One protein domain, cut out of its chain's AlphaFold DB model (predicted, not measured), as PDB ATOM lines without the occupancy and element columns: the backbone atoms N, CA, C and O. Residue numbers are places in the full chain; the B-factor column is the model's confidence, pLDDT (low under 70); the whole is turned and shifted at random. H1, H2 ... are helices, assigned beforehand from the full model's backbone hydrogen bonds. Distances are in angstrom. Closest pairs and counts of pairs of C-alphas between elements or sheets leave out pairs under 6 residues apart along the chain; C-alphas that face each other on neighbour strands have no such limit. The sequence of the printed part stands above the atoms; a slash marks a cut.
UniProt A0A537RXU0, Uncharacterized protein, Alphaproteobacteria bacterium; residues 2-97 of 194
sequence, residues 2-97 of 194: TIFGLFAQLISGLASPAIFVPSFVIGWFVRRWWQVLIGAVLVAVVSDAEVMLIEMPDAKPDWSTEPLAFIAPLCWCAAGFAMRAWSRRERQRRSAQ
ATOM      1  N   THR A   2      13.540  -5.379  12.820       73.69
ATOM      2  CA  THR A   2      12.657  -6.451  13.325       73.69
ATOM      3  C   THR A   2      12.032  -6.036  14.660       73.69
ATOM      4  O   THR A   2      12.621  -5.249  15.400       73.69
ATOM      5  N   ILE A   3      10.852  -6.575  14.998       69.06
ATOM      6  CA  ILE A   3      10.188  -6.338  16.299       69.06
ATOM      7  C   ILE A   3      11.139  -6.660  17.460       69.06
ATOM      8  O   ILE A   3      11.217  -5.912  18.428       69.06
ATOM      9  N   PHE A   4      11.920  -7.734  17.328       64.19
ATOM     10  CA  PHE A   4      12.938  -8.119  18.304       64.19
ATOM     11  C   PHE A   4      14.003  -7.029  18.515       64.19
ATOM     12  O   PHE A   4      14.330  -6.716  19.656       64.19
ATOM     13  N   GLY A   5      14.485  -6.396  17.439       65.12
ATOM     14  CA  GLY A   5      15.451  -5.296  17.525       65.12
ATOM     15  C   GLY A   5      14.902  -4.071  18.260       65.12
ATOM     16  O   GLY A   5      15.608  -3.488  19.075       65.12
ATOM     17  N   LEU A   6      13.620  -3.739  18.059       65.81
ATOM     18  CA  LEU A   6      12.959  -2.649  18.791       65.81
ATOM     19  C   LEU A   6      12.887  -2.928  20.298       65.81
ATOM     20  O   LEU A   6      13.176  -2.045  21.102       65.81
ATOM     21  N   PHE A   7      12.541  -4.158  20.689       67.62
ATOM     22  CA  PHE A   7      12.512  -4.548  22.102       67.62
ATOM     23  C   PHE A   7      13.906  -4.546  22.733       67.62
ATOM     24  O   PHE A   7      14.066  -4.037  23.842       67.62
ATOM     25  N   ALA A   8      14.912  -5.069  22.032       68.00
ATOM     26  CA  ALA A   8      16.292  -5.065  22.510       68.00
ATOM     27  C   ALA A   8      16.819  -3.633  22.712       68.00
ATOM     28  O   ALA A   8      17.419  -3.339  23.744       68.00
ATOM     29  N   GLN A   9      16.522  -2.722  21.780       68.31
ATOM     30  CA  GLN A   9      16.899  -1.312  21.882       68.31
ATOM     31  C   GLN A   9      16.205  -0.619  23.062       68.31
ATOM     32  O   GLN A   9      16.841   0.127  23.805       68.31
ATOM     33  N   LEU A  10      14.924  -0.925  23.294       69.31
ATOM     34  CA  LEU A  10      14.171  -0.395  24.430       69.31
ATOM     35  C   LEU A  10      14.760  -0.862  25.769       69.31
ATOM     36  O   LEU A  10      14.962  -0.052  26.673       69.31
ATOM     37  N   ILE A  11      15.064  -2.160  25.886       70.31
ATOM     38  CA  ILE A  11      15.676  -2.752  27.085       70.31
ATOM     39  C   ILE A  11      17.070  -2.162  27.319       70.31
ATOM     40  O   ILE A  11      17.382  -1.791  28.448       70.31
ATOM     41  N   SER A  12      17.874  -2.017  26.263       65.88
ATOM     42  CA  SER A  12      19.204  -1.403  26.339       65.88
ATOM     43  C   SER A  12      19.129   0.046  26.838       65.88
ATOM     44  O   SER A  12      19.824   0.412  27.784       65.88
ATOM     45  N   GLY A  13      18.211   0.854  26.292       68.25
ATOM     46  CA  GLY A  13      18.001   2.234  26.742       68.25
ATOM     47  C   GLY A  13      17.497   2.331  28.187       68.25
ATOM     48  O   GLY A  13      17.925   3.202  28.939       68.25
ATOM     49  N   LEU A  14      16.625   1.407  28.609       68.88
ATOM     50  CA  LEU A  14      16.159   1.307  29.997       68.88
ATOM     51  C   LEU A  14      17.278   0.892  30.963       68.88
ATOM     52  O   LEU A  14      17.273   1.345  32.106       68.88
ATOM     53  N   ALA A  15      18.214   0.052  30.521       71.75
ATOM     54  CA  ALA A  15      19.337  -0.425  31.324       71.75
ATOM     55  C   ALA A  15      20.544   0.530  31.320       71.75
ATOM     56  O   ALA A  15      21.405   0.409  32.190       71.75
ATOM     57  N   SER A  16      20.609   1.476  30.377       70.12
ATOM     58  CA  SER A  16      21.724   2.418  30.250       70.12
ATOM     59  C   SER A  16      21.823   3.344  31.471       70.12
ATOM     60  O   SER A  16      20.904   4.138  31.705       70.12
ATOM     61  N   PRO A  17      22.937   3.323  32.234       70.06
ATOM     62  CA  PRO A  17      23.138   4.214  33.377       70.06
ATOM     63  C   PRO A  17      23.120   5.695  32.986       70.06
ATOM     64  O   PRO A  17      22.602   6.520  33.743       70.06
ATOM     65  N   ALA A  18      23.638   6.013  31.795       72.00
ATOM     66  CA  ALA A  18      23.689   7.364  31.247       72.00
ATOM     67  C   ALA A  18      22.290   7.945  30.998       72.00
ATOM     68  O   ALA A  18      22.097   9.144  31.135       72.00
ATOM     69  N   ILE A  19      21.289   7.102  30.724       76.12
ATOM     70  CA  ILE A  19      19.893   7.532  30.581       76.12
ATOM     71  C   ILE A  19      19.169   7.443  31.926       76.12
ATOM     72  O   ILE A  19      18.495   8.388  32.345       76.12
ATOM     73  N   PHE A  20      19.318   6.313  32.620       79.88
ATOM     74  CA  PHE A  20      18.641   6.004  33.876       79.88
ATOM     75  C   PHE A  20      18.888   7.063  34.956       79.88
ATOM     76  O   PHE A  20      17.929   7.626  35.489       79.88
ATOM     77  N   VAL A  21      20.154   7.340  35.284       77.00
ATOM     78  CA  VAL A  21      20.520   8.194  36.423       77.00
ATOM     79  C   VAL A  21      20.015   9.629  36.246       77.00
ATOM     80  O   VAL A  21      19.271  10.092  37.119       77.00
ATOM     81  N   PRO A  22      20.341  10.351  35.155       79.44
ATOM     82  CA  PRO A  22      19.881  11.728  35.006       79.44
ATOM     83  C   PRO A  22      18.362  11.806  34.869       79.44
ATOM     84  O   PRO A  22      17.749  12.673  35.493       79.44
ATOM     85  N   SER A  23      17.727  10.869  34.156       85.12
ATOM     86  CA  SER A  23      16.264  10.840  34.033       85.12
ATOM     87  C   SER A  23      15.589  10.656  35.388       85.12
ATOM     88  O   SER A  23      14.687  11.411  35.758       85.12
ATOM     89  N   PHE A  24      16.052   9.692  36.184       81.94
ATOM     90  CA  PHE A  24      15.491   9.446  37.507       81.94
ATOM     91  C   PHE A  24      15.679  10.651  38.438       81.94
ATOM     92  O   PHE A  24      14.741  11.046  39.135       81.94
ATOM     93  N   VAL A  25      16.864  11.274  38.423       79.06
ATOM     94  CA  VAL A  25      17.169  12.478  39.212       79.06
ATOM     95  C   VAL A  25      16.255  13.636  38.811       79.06
ATOM     96  O   VAL A  25      15.617  14.239  39.677       79.06
ATOM     97  N   ILE A  26      16.121  13.919  37.515       82.81
ATOM     98  CA  ILE A  26      15.229  14.975  37.020       82.81
ATOM     99  C   ILE A  26      13.789  14.687  37.460       82.81
ATOM    100  O   ILE A  26      13.160  15.531  38.107       82.81
ATOM    101  N   GLY A  27      13.309  13.465  37.218       83.62
ATOM    102  CA  GLY A  27      12.008  12.976  37.676       83.62
ATOM    103  C   GLY A  27      11.768  13.180  39.171       83.62
ATOM    104  O   GLY A  27      10.693  13.605  39.598       83.62
ATOM    105  N   TRP A  28      12.784  12.930  39.991       84.94
ATOM    106  CA  TRP A  28      12.709  13.102  41.435       84.94
ATOM    107  C   TRP A  28      12.579  14.574  41.854       84.94
ATOM    108  O   TRP A  28      11.830  14.899  42.782       84.94
ATOM    109  N   PHE A  29      13.281  15.501  41.200       88.12
ATOM    110  CA  PHE A  29      13.301  16.910  41.615       88.12
ATOM    111  C   PHE A  29      12.150  17.749  41.057       88.12
ATOM    112  O   PHE A  29      11.745  18.731  41.704       88.12
ATOM    113  N   VAL A  30      11.540  17.338  39.947       87.81
ATOM    114  CA  VAL A  30      10.403  18.059  39.367       87.81
ATOM    115  C   VAL A  30       9.183  18.115  40.299       87.81
ATOM    116  O   VAL A  30       8.953  17.271  41.169       87.81
ATOM    117  N   ARG A  31       8.400  19.190  40.166       87.62
ATOM    118  CA  ARG A  31       7.224  19.488  41.000       87.62
ATOM    119  C   ARG A  31       5.907  19.165  40.306       87.62
ATOM    120  O   ARG A  31       4.922  18.915  40.995       87.62
ATOM    121  N   ARG A  32       5.866  19.218  38.973       91.44
ATOM    122  CA  ARG A  32       4.645  19.044  38.173       91.44
ATOM    123  C   ARG A  32       4.860  17.977  37.105       91.44
ATOM    124  O   ARG A  32       5.948  17.883  36.555       91.44
ATOM    125  N   TRP A  33       3.805  17.236  36.771       86.00
ATOM    126  CA  TRP A  33       3.871  16.151  35.786       86.00
ATOM    127  C   TRP A  33       4.359  16.608  34.403       86.00
ATOM    128  O   TRP A  33       5.164  15.928  33.790       86.00
ATOM    129  N   TRP A  34       3.988  17.800  33.926       90.81
ATOM    130  CA  TRP A  34       4.495  18.295  32.634       90.81
ATOM    131  C   TRP A  34       6.020  18.504  32.612       90.81
ATOM    132  O   TRP A  34       6.627  18.441  31.549       90.81
ATOM    133  N   GLN A  35       6.662  18.705  33.769       87.62
ATOM    134  CA  GLN A  35       8.121  18.821  33.853       87.62
ATOM    135  C   GLN A  35       8.817  17.464  33.665       87.62
ATOM    136  O   GLN A  35       9.979  17.444  33.283       87.62
ATOM    137  N   VAL A  36       8.115  16.342  33.889       86.19
ATOM    138  CA  VAL A  36       8.599  14.992  33.543       86.19
ATOM    139  C   VAL A  36       8.759  14.865  32.033       86.19
ATOM    140  O   VAL A  36       9.785  14.373  31.579       86.19
ATOM    141  N   LEU A  37       7.785  15.367  31.266       89.31
ATOM    142  CA  LEU A  37       7.844  15.361  29.803       89.31
ATOM    143  C   LEU A  37       9.033  16.183  29.302       89.31
ATOM    144  O   LEU A  37       9.827  15.691  28.513       89.31
ATOM    145  N   ILE A  38       9.201  17.404  29.817       86.31
ATOM    146  CA  ILE A  38      10.332  18.262  29.435       86.31
ATOM    147  C   ILE A  38      11.667  17.646  29.851       86.31
ATOM    148  O   ILE A  38      12.614  17.671  29.074       86.31
ATOM    149  N   GLY A  39      11.745  17.076  31.055       82.69
ATOM    150  CA  GLY A  39      12.947  16.406  31.542       82.69
ATOM    151  C   GLY A  39      13.348  15.221  30.669       82.69
ATOM    152  O   GLY A  39      14.507  15.106  30.293       82.69
ATOM    153  N   ALA A  40      12.379  14.387  30.293       86.81
ATOM    154  CA  ALA A  40      12.596  13.262  29.392       86.81
ATOM    155  C   ALA A  40      13.065  13.716  28.005       86.81
ATOM    156  O   ALA A  40      14.010  13.143  27.471       86.81
ATOM    157  N   VAL A  41      12.450  14.770  27.454       86.62
ATOM    158  CA  VAL A  41      12.872  15.358  26.176       86.62
ATOM    159  C   VAL A  41      14.303  15.875  26.260       86.62
ATOM    160  O   VAL A  41      15.102  15.607  25.372       86.62
ATOM    161  N   LEU A  42      14.647  16.572  27.340       82.81
ATOM    162  CA  LEU A  42      15.977  17.138  27.519       82.81
ATOM    163  C   LEU A  42      17.046  16.047  27.637       82.81
ATOM    164  O   LEU A  42      18.084  16.158  26.998       82.81
ATOM    165  N   VAL A  43      16.786  14.974  28.393       83.31
ATOM    166  CA  VAL A  43      17.719  13.837  28.478       83.31
ATOM    167  C   VAL A  43      17.848  13.122  27.138       83.31
ATOM    168  O   VAL A  43      18.966  12.791  26.757       83.31
ATOM    169  N   ALA A  44      16.747  12.910  26.414       83.81
ATOM    170  CA  ALA A  44      16.788  12.287  25.093       83.81
ATOM    171  C   ALA A  44      17.648  13.103  24.116       83.81
ATOM    172  O   ALA A  44      18.548  12.548  23.502       83.81
ATOM    173  N   VAL A  45      17.443  14.425  24.051       80.38
ATOM    174  CA  VAL A  45      18.225  15.325  23.185       80.38
ATOM    175  C   VAL A  45      19.700  15.347  23.575       80.38
ATOM    176  O   VAL A  45      20.557  15.325  22.703       80.38
ATOM    177  N   VAL A  46      20.015  15.388  24.873       76.25
ATOM    178  CA  VAL A  46      21.412  15.371  25.336       76.25
ATOM    179  C   VAL A  46      22.080  14.033  25.023       76.25
ATOM    180  O   VAL A  46      23.212  14.036  24.560       76.25
ATOM    181  N   SER A  47      21.377  12.917  25.230       75.81
ATOM    182  CA  SER A  47      21.911  11.580  24.939       75.81
ATOM    183  C   SER A  47      22.151  11.402  23.439       75.81
ATOM    184  O   SER A  47      23.183  10.882  23.039       75.81
ATOM    185  N   ASP A  48      21.226  11.876  22.604       74.38
ATOM    186  CA  ASP A  48      21.361  11.816  21.147       74.38
ATOM    187  C   ASP A  48      22.488  12.730  20.644       74.38
ATOM    188  O   ASP A  48      23.310  12.328  19.825       74.38
ATOM    189  N   ALA A  49      22.611  13.934  21.214       69.75
ATOM    190  CA  ALA A  49      23.723  14.833  20.924       69.75
ATOM    191  C   ALA A  49      25.076  14.235  21.337       69.75
ATOM    192  O   ALA A  49      26.060  14.434  20.632       69.75
ATOM    193  N   GLU A  50      25.142  13.506  22.451       68.31
ATOM    194  CA  GLU A  50      26.352  12.805  22.887       68.31
ATOM    195  C   GLU A  50      26.749  11.711  21.886       68.31
ATOM    196  O   GLU A  50      27.890  11.695  21.424       68.31
ATOM    197  N   VAL A  51      25.793  10.877  21.461       67.25
ATOM    198  CA  VAL A  51      26.010   9.841  20.435       67.25
ATOM    199  C   VAL A  51      26.471  10.469  19.120       67.25
ATOM    200  O   VAL A  51      27.461  10.035  18.534       67.25
ATOM    201  N   MET A  52      25.816  11.537  18.666       66.06
ATOM    202  CA  MET A  52      26.196  12.219  17.430       66.06
ATOM    203  C   MET A  52      27.552  12.911  17.513       66.06
ATOM    204  O   MET A  52      28.292  12.894  16.542       66.06
ATOM    205  N   LEU A  53      27.897  13.543  18.634       67.19
ATOM    206  CA  LEU A  53      29.137  14.320  18.740       67.19
ATOM    207  C   LEU A  53      30.359  13.457  19.061       67.19
ATOM    208  O   LEU A  53      31.473  13.842  18.701       67.19
ATOM    209  N   ILE A  54      30.170  12.336  19.757       66.00
ATOM    210  CA  ILE A  54      31.264  11.515  20.287       66.00
ATOM    211  C   ILE A  54      31.369  10.184  19.544       66.00
ATOM    212  O   ILE A  54      32.469   9.796  19.153       66.00
ATOM    213  N   GLU A  55      30.251   9.488  19.334       60.44
ATOM    214  CA  GLU A  55      30.265   8.124  18.794       60.44
ATOM    215  C   GLU A  55      30.178   8.098  17.264       60.44
ATOM    216  O   GLU A  55      30.861   7.301  16.620       60.44
ATOM    217  N   MET A  56      29.355   8.966  16.665       65.38
ATOM    218  CA  MET A  56      29.082   8.956  15.223       65.38
ATOM    219  C   MET A  56      28.961  10.373  14.621       65.38
ATOM    220  O   MET A  56      27.868  10.770  14.212       65.38
ATOM    221  N   PRO A  57      30.082  11.112  14.479       63.28
ATOM    222  CA  PRO A  57      30.108  12.511  14.016       63.28
ATOM    223  C   PRO A  57      29.514  12.768  12.624       63.28
ATOM    224  O   PRO A  57      29.111  13.892  12.337       63.28
ATOM    225  N   ASP A  58      29.406  11.738  11.779       70.38
ATOM    226  CA  ASP A  58      28.854  11.838  10.419       70.38
ATOM    227  C   ASP A  58      27.497  11.126  10.246       70.38
ATOM    228  O   ASP A  58      26.950  11.073   9.136       70.38
ATOM    229  N   ALA A  59      26.935  10.551  11.317       64.00
ATOM    230  CA  ALA A  59      25.641   9.883  11.238       64.00
ATOM    231  C   ALA A  59      24.508  10.908  11.122       64.00
ATOM    232  O   ALA A  59      24.411  11.872  11.879       64.00
ATOM    233  N   LYS A  60      23.612  10.687  10.157       68.94
ATOM    234  CA  LYS A  60      22.393  11.489  10.032       68.94
ATOM    235  C   LYS A  60      21.357  11.002  11.050       68.94
ATOM    236  O   LYS A  60      21.196   9.786  11.164       68.94
ATOM    237  N   PRO A  61      20.622  11.916  11.711       64.31
ATOM    238  CA  PRO A  61      19.534  11.541  12.604       64.31
ATOM    239  C   PRO A  61      18.515  10.695  11.852       64.31
ATOM    240  O   PRO A  61      18.015  11.095  10.792       64.31
ATOM    241  N   ASP A  62      18.216   9.519  12.395       68.81
ATOM    242  CA  ASP A  62      17.110   8.705  11.922       68.81
ATOM    243  C   ASP A  62      15.833   9.099  12.669       68.81
ATOM    244  O   ASP A  62      15.426   8.485  13.659       68.81
ATOM    245  N   TRP A  63      15.161  10.112  12.126       72.69
ATOM    246  CA  TRP A  63      13.887  10.636  12.626       72.69
ATOM    247  C   TRP A  63      12.788   9.567  12.767       72.69
ATOM    248  O   TRP A  63      11.785   9.799  13.443       72.69
ATOM    249  N   SER A  64      12.934   8.397  12.128       71.44
ATOM    250  CA  SER A  64      11.962   7.306  12.240       71.44
ATOM    251  C   SER A  64      12.071   6.526  13.557       71.44
ATOM    252  O   SER A  64      11.077   5.949  14.008       71.44
ATOM    253  N   THR A  65      13.244   6.537  14.201       66.75
ATOM    254  CA  THR A  65      13.515   5.800  15.447       66.75
ATOM    255  C   THR A  65      13.678   6.711  16.663       66.75
ATOM    256  O   THR A  65      13.472   6.252  17.789       66.75
ATOM    257  N   GLU A  66      13.898   8.012  16.457       69.25
ATOM    258  CA  GLU A  66      13.927   9.033  17.513       69.25
ATOM    259  C   GLU A  66      12.766   8.961  18.524       69.25
ATOM    260  O   GLU A  66      13.031   9.070  19.724       69.25
ATOM    261  N   PRO A  67      11.492   8.709  18.141       74.31
ATOM    262  CA  PRO A  67      10.402   8.618  19.115       74.31
ATOM    263  C   PRO A  67      10.628   7.549  20.194       74.31
ATOM    264  O   PRO A  67      10.164   7.704  21.326       74.31
ATOM    265  N   LEU A  68      11.354   6.472  19.870       75.44
ATOM    266  CA  LEU A  68      11.686   5.409  20.821       75.44
ATOM    267  C   LEU A  68      12.751   5.847  21.830       75.44
ATOM    268  O   LEU A  68      12.697   5.409  22.982       75.44
ATOM    269  N   ALA A  69      13.663   6.741  21.438       74.25
ATOM    270  CA  ALA A  69      14.703   7.273  22.318       74.25
ATOM    271  C   ALA A  69      14.113   8.048  23.510       74.25
ATOM    272  O   ALA A  69      14.709   8.080  24.583       74.25
ATOM    273  N   PHE A  70      12.898   8.593  23.373       82.75
ATOM    274  CA  PHE A  70      12.192   9.278  24.460       82.75
ATOM    275  C   PHE A  70      11.573   8.336  25.494       82.75
ATOM    276  O   PHE A  70      11.318   8.760  26.625       82.75
ATOM    277  N   ILE A  71      11.314   7.071  25.147       82.12
ATOM    278  CA  ILE A  71      10.539   6.167  26.007       82.12
ATOM    279  C   ILE A  71      11.310   5.849  27.290       82.12
ATOM    280  O   ILE A  71      10.757   5.982  28.382       82.12
ATOM    281  N   ALA A  72      12.586   5.479  27.181       79.56
ATOM    282  CA  ALA A  72      13.399   5.127  28.345       79.56
ATOM    283  C   ALA A  72      13.595   6.310  29.326       79.56
ATOM    284  O   ALA A  72      13.274   6.144  30.510       79.56
ATOM    285  N   PRO A  73      14.008   7.518  28.883       84.06
ATOM    286  CA  PRO A  73      14.056   8.696  29.746       84.06
ATOM    287  C   PRO A  73      12.705   9.030  30.379       84.06
ATOM    288  O   PRO A  73      12.631   9.367  31.562       84.06
ATOM    289  N   LEU A  74      11.613   8.908  29.619       87.38
ATOM    290  CA  LEU A  74      10.269   9.187  30.117       87.38
ATOM    291  C   LEU A  74       9.860   8.222  31.228       87.38
ATOM    292  O   LEU A  74       9.373   8.666  32.270       87.38
ATOM    293  N   CYS A  75      10.088   6.922  31.034       86.44
ATOM    294  CA  CYS A  75       9.824   5.897  32.039       86.44
ATOM    295  C   CYS A  75      10.584   6.184  33.339       86.44
ATOM    296  O   CYS A  75       9.992   6.140  34.421       86.44
ATOM    297  N   TRP A  76      11.865   6.546  33.246       87.19
ATOM    298  CA  TRP A  76      12.689   6.814  34.423       87.19
ATOM    299  C   TRP A  76      12.368   8.144  35.110       87.19
ATOM    300  O   TRP A  76      12.283   8.183  36.342       87.19
ATOM    301  N   CYS A  77      12.087   9.208  34.354       85.12
ATOM    302  CA  CYS A  77      11.588  10.463  34.917       85.12
ATOM    303  C   CYS A  77      10.236  10.257  35.630       85.12
ATOM    304  O   CYS A  77      10.021  10.758  36.738       85.12
ATOM    305  N   ALA A  78       9.323   9.487  35.030       84.69
ATOM    306  CA  ALA A  78       8.038   9.151  35.637       84.69
ATOM    307  C   ALA A  78       8.212   8.324  36.921       84.69
ATOM    308  O   ALA A  78       7.562   8.615  37.930       84.69
ATOM    309  N   ALA A  79       9.121   7.345  36.908       81.94
ATOM    310  CA  ALA A  79       9.458   6.541  38.077       81.94
ATOM    311  C   ALA A  79       9.997   7.413  39.223       81.94
ATOM    312  O   ALA A  79       9.486   7.328  40.343       81.94
ATOM    313  N   GLY A  80      10.949   8.313  38.946       78.06
ATOM    314  CA  GLY A  80      11.480   9.256  39.938       78.06
ATOM    315  C   GLY A  80      10.392  10.155  40.542       78.06
ATOM    316  O   GLY A  80      10.310  10.316  41.766       78.06
ATOM    317  N   PHE A  81       9.488  10.675  39.706       83.12
ATOM    318  CA  PHE A  81       8.374  11.521  40.146       83.12
ATOM    319  C   PHE A  81       7.378  10.765  41.037       83.12
ATOM    320  O   PHE A  81       7.009  11.234  42.124       83.12
ATOM    321  N   ALA A  82       6.962   9.571  40.606       83.19
ATOM    322  CA  ALA A  82       6.044   8.718  41.353       83.19
ATOM    323  C   ALA A  82       6.649   8.293  42.697       83.19
ATOM    324  O   ALA A  82       5.985   8.354  43.737       83.19
ATOM    325  N   MET A  83       7.934   7.941  42.700       78.62
ATOM    326  CA  MET A  83       8.642   7.506  43.897       78.62
ATOM    327  C   MET A  83       8.813   8.644  44.905       78.62
ATOM    328  O   MET A  83       8.649   8.427  46.109       78.62
ATOM    329  N   ARG A  84       9.016   9.887  44.447       81.56
ATOM    330  CA  ARG A  84       8.947  11.061  45.326       81.56
ATOM    331  C   ARG A  84       7.563  11.219  45.947       81.56
ATOM    332  O   ARG A  84       7.477  11.434  47.159       81.56
ATOM    333  N   ALA A  85       6.495  11.146  45.154       74.50
ATOM    334  CA  ALA A  85       5.128  11.291  45.659       74.50
ATOM    335  C   ALA A  85       4.806  10.214  46.705       74.50
ATOM    336  O   ALA A  85       4.282  10.524  47.779       74.50
ATOM    337  N   TRP A  86       5.205   8.973  46.433       75.00
ATOM    338  CA  TRP A  86       5.105   7.864  47.372       75.00
ATOM    339  C   TRP A  86       5.931   8.110  48.641       75.00
ATOM    340  O   TRP A  86       5.390   8.036  49.741       75.00
ATOM    341  N   SER A  87       7.196   8.531  48.516       74.06
ATOM    342  CA  SER A  87       8.066   8.819  49.666       74.06
ATOM    343  C   SER A  87       7.523   9.933  50.568       74.06
ATOM    344  O   SER A  87       7.696   9.877  51.784       74.06
ATOM    345  N   ARG A  88       6.845  10.941  50.000       74.50
ATOM    346  CA  ARG A  88       6.222  12.037  50.758       74.50
ATOM    347  C   ARG A  88       4.992  11.562  51.521       74.50
ATOM    348  O   ARG A  88       4.883  11.861  52.707       74.50
ATOM    349  N   ARG A  89       4.119  10.787  50.866       71.75
ATOM    350  CA  ARG A  89       2.961  10.143  51.513       71.75
ATOM    351  C   ARG A  89       3.413   9.233  52.651       71.75
ATOM    352  O   ARG A  89       2.848   9.258  53.738       71.75
ATOM    353  N   GLU A  90       4.486   8.490  52.416       64.94
ATOM    354  CA  GLU A  90       5.066   7.584  53.394       64.94
ATOM    355  C   GLU A  90       5.740   8.334  54.556       64.94
ATOM    356  O   GLU A  90       5.580   7.958  55.710       64.94
ATOM    357  N   ARG A  91       6.432   9.454  54.303       62.78
ATOM    358  CA  ARG A  91       6.971  10.321  55.371       62.78
ATOM    359  C   ARG A  91       5.872  10.936  56.239       62.78
ATOM    360  O   ARG A  91       6.050  11.010  57.450       62.78
ATOM    361  N   GLN A  92       4.750  11.340  55.644       61.66
ATOM    362  CA  GLN A  92       3.592  11.828  56.400       61.66
ATOM    363  C   GLN A  92       3.007  10.729  57.298       61.66
ATOM    364  O   GLN A  92       2.747  10.989  58.471       61.66
ATOM    365  N   ARG A  93       2.909   9.489  56.795       57.78
ATOM    366  CA  ARG A  93       2.515   8.315  57.596       57.78
ATOM    367  C   ARG A  93       3.519   7.993  58.713       57.78
ATOM    368  O   ARG A  93       3.114   7.646  59.814       57.78
ATOM    369  N   ARG A  94       4.824   8.165  58.465       51.25
ATOM    370  CA  ARG A  94       5.910   7.891  59.429       51.25
ATOM    371  C   ARG A  94       6.001   8.846  60.611       51.25
ATOM    372  O   ARG A  94       6.520   8.418  61.636       51.25
ATOM    373  N   SER A  95       5.527  10.096  60.519       51.97
ATOM    374  CA  SER A  95       5.538  10.979  61.705       51.97
ATOM    375  C   SER A  95       4.699  10.414  62.863       51.97
ATOM    376  O   SER A  95       4.894  10.809  64.005       51.97
ATOM    377  N   ALA A  96       3.842   9.426  62.576       52.06
ATOM    378  CA  ALA A  96       3.012   8.739  63.550       52.06
ATOM    379  C   ALA A  96       3.583   7.407  64.093       52.06
ATOM    380  O   ALA A  96       2.988   6.869  65.022       52.06
ATOM    381  N   GLN A  97       4.685   6.829  63.573       52.84
ATOM    382  CA  GLN A  97       5.108   5.471  63.991       52.84
ATOM    383  C   GLN A  97       6.611   5.154  63.827       52.84
ATOM    384  O   GLN A  97       7.211   5.361  62.772       52.84
TER     385      GLN A  97
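AT A GLANCE: This is residues 2 to 97 of the 194 residues of an uncharacterized protein of Alphaproteobacteria bacterium (UniProt A0A537RXU0). A helical hairpin, H2 and H3, packs on the first part of the long helix H5, and residues 86 to 97, of which 86 to 94 belong to H5, stick out at one end. Toward the other end H1 slants away from the beginning of H5, with short H4 near it. The printed part has 96 residues with five named helices, H1 to H5 in chain order, and no named strand: all helix. It is loose, with a radius of gyration of the C-alphas of 16.0 A, a rod of 58 by 27 by 21 A.

HOW THE PARTS SIT: H1, residues 3 to 15, touches H5, residues 71 to 94, with residues 10 to 14 alone, closest at the C-alphas of Leu 14 and Ala 72, 5.0 A, at a steep tilt of 45 degrees, the same way. H1 only just touches H4, residues 66 to 69, with 3 pairs of C-alphas within 8 A, the closest Leu 10 and Leu 68, 7.3 A. H2, residues 17 to 29, and H3, residues 33 to 55, touch as a hairpin, closest at the C-alphas of Gly 27 and Val 36, 5.7 A, at a shallow tilt of 25 degrees, opposite ways. H2 touches H5, closest at the C-alphas of Gly 27 and Cys 77, 3.8 A. H3 touches residues 73 to 81 of H5, closest at the C-alphas of Ala 40 and Leu 74, 4.7 A. H2, H3 and H5 form an up-and-down bundle, each running against the one before. Every O i to N i+4 pair is within hydrogen-bond range in H1 and H5, 8 of 9 in H2 and 18 of 19 in H3; H4 is too short for one.

IN THESE COORDINATES: H1 begins at C-alpha 3 (10.188, -6.338, 16.299). H3 is 32.4 A long and H5 33.8 A, ending at C-alpha 94 (5.910, 7.891, 59.429).

THE WHOLE: The printed part has no cut and no long link. Mean pLDDT of the printed part is 74.8; residues under 70 include 49 to 57 and 90 to 97.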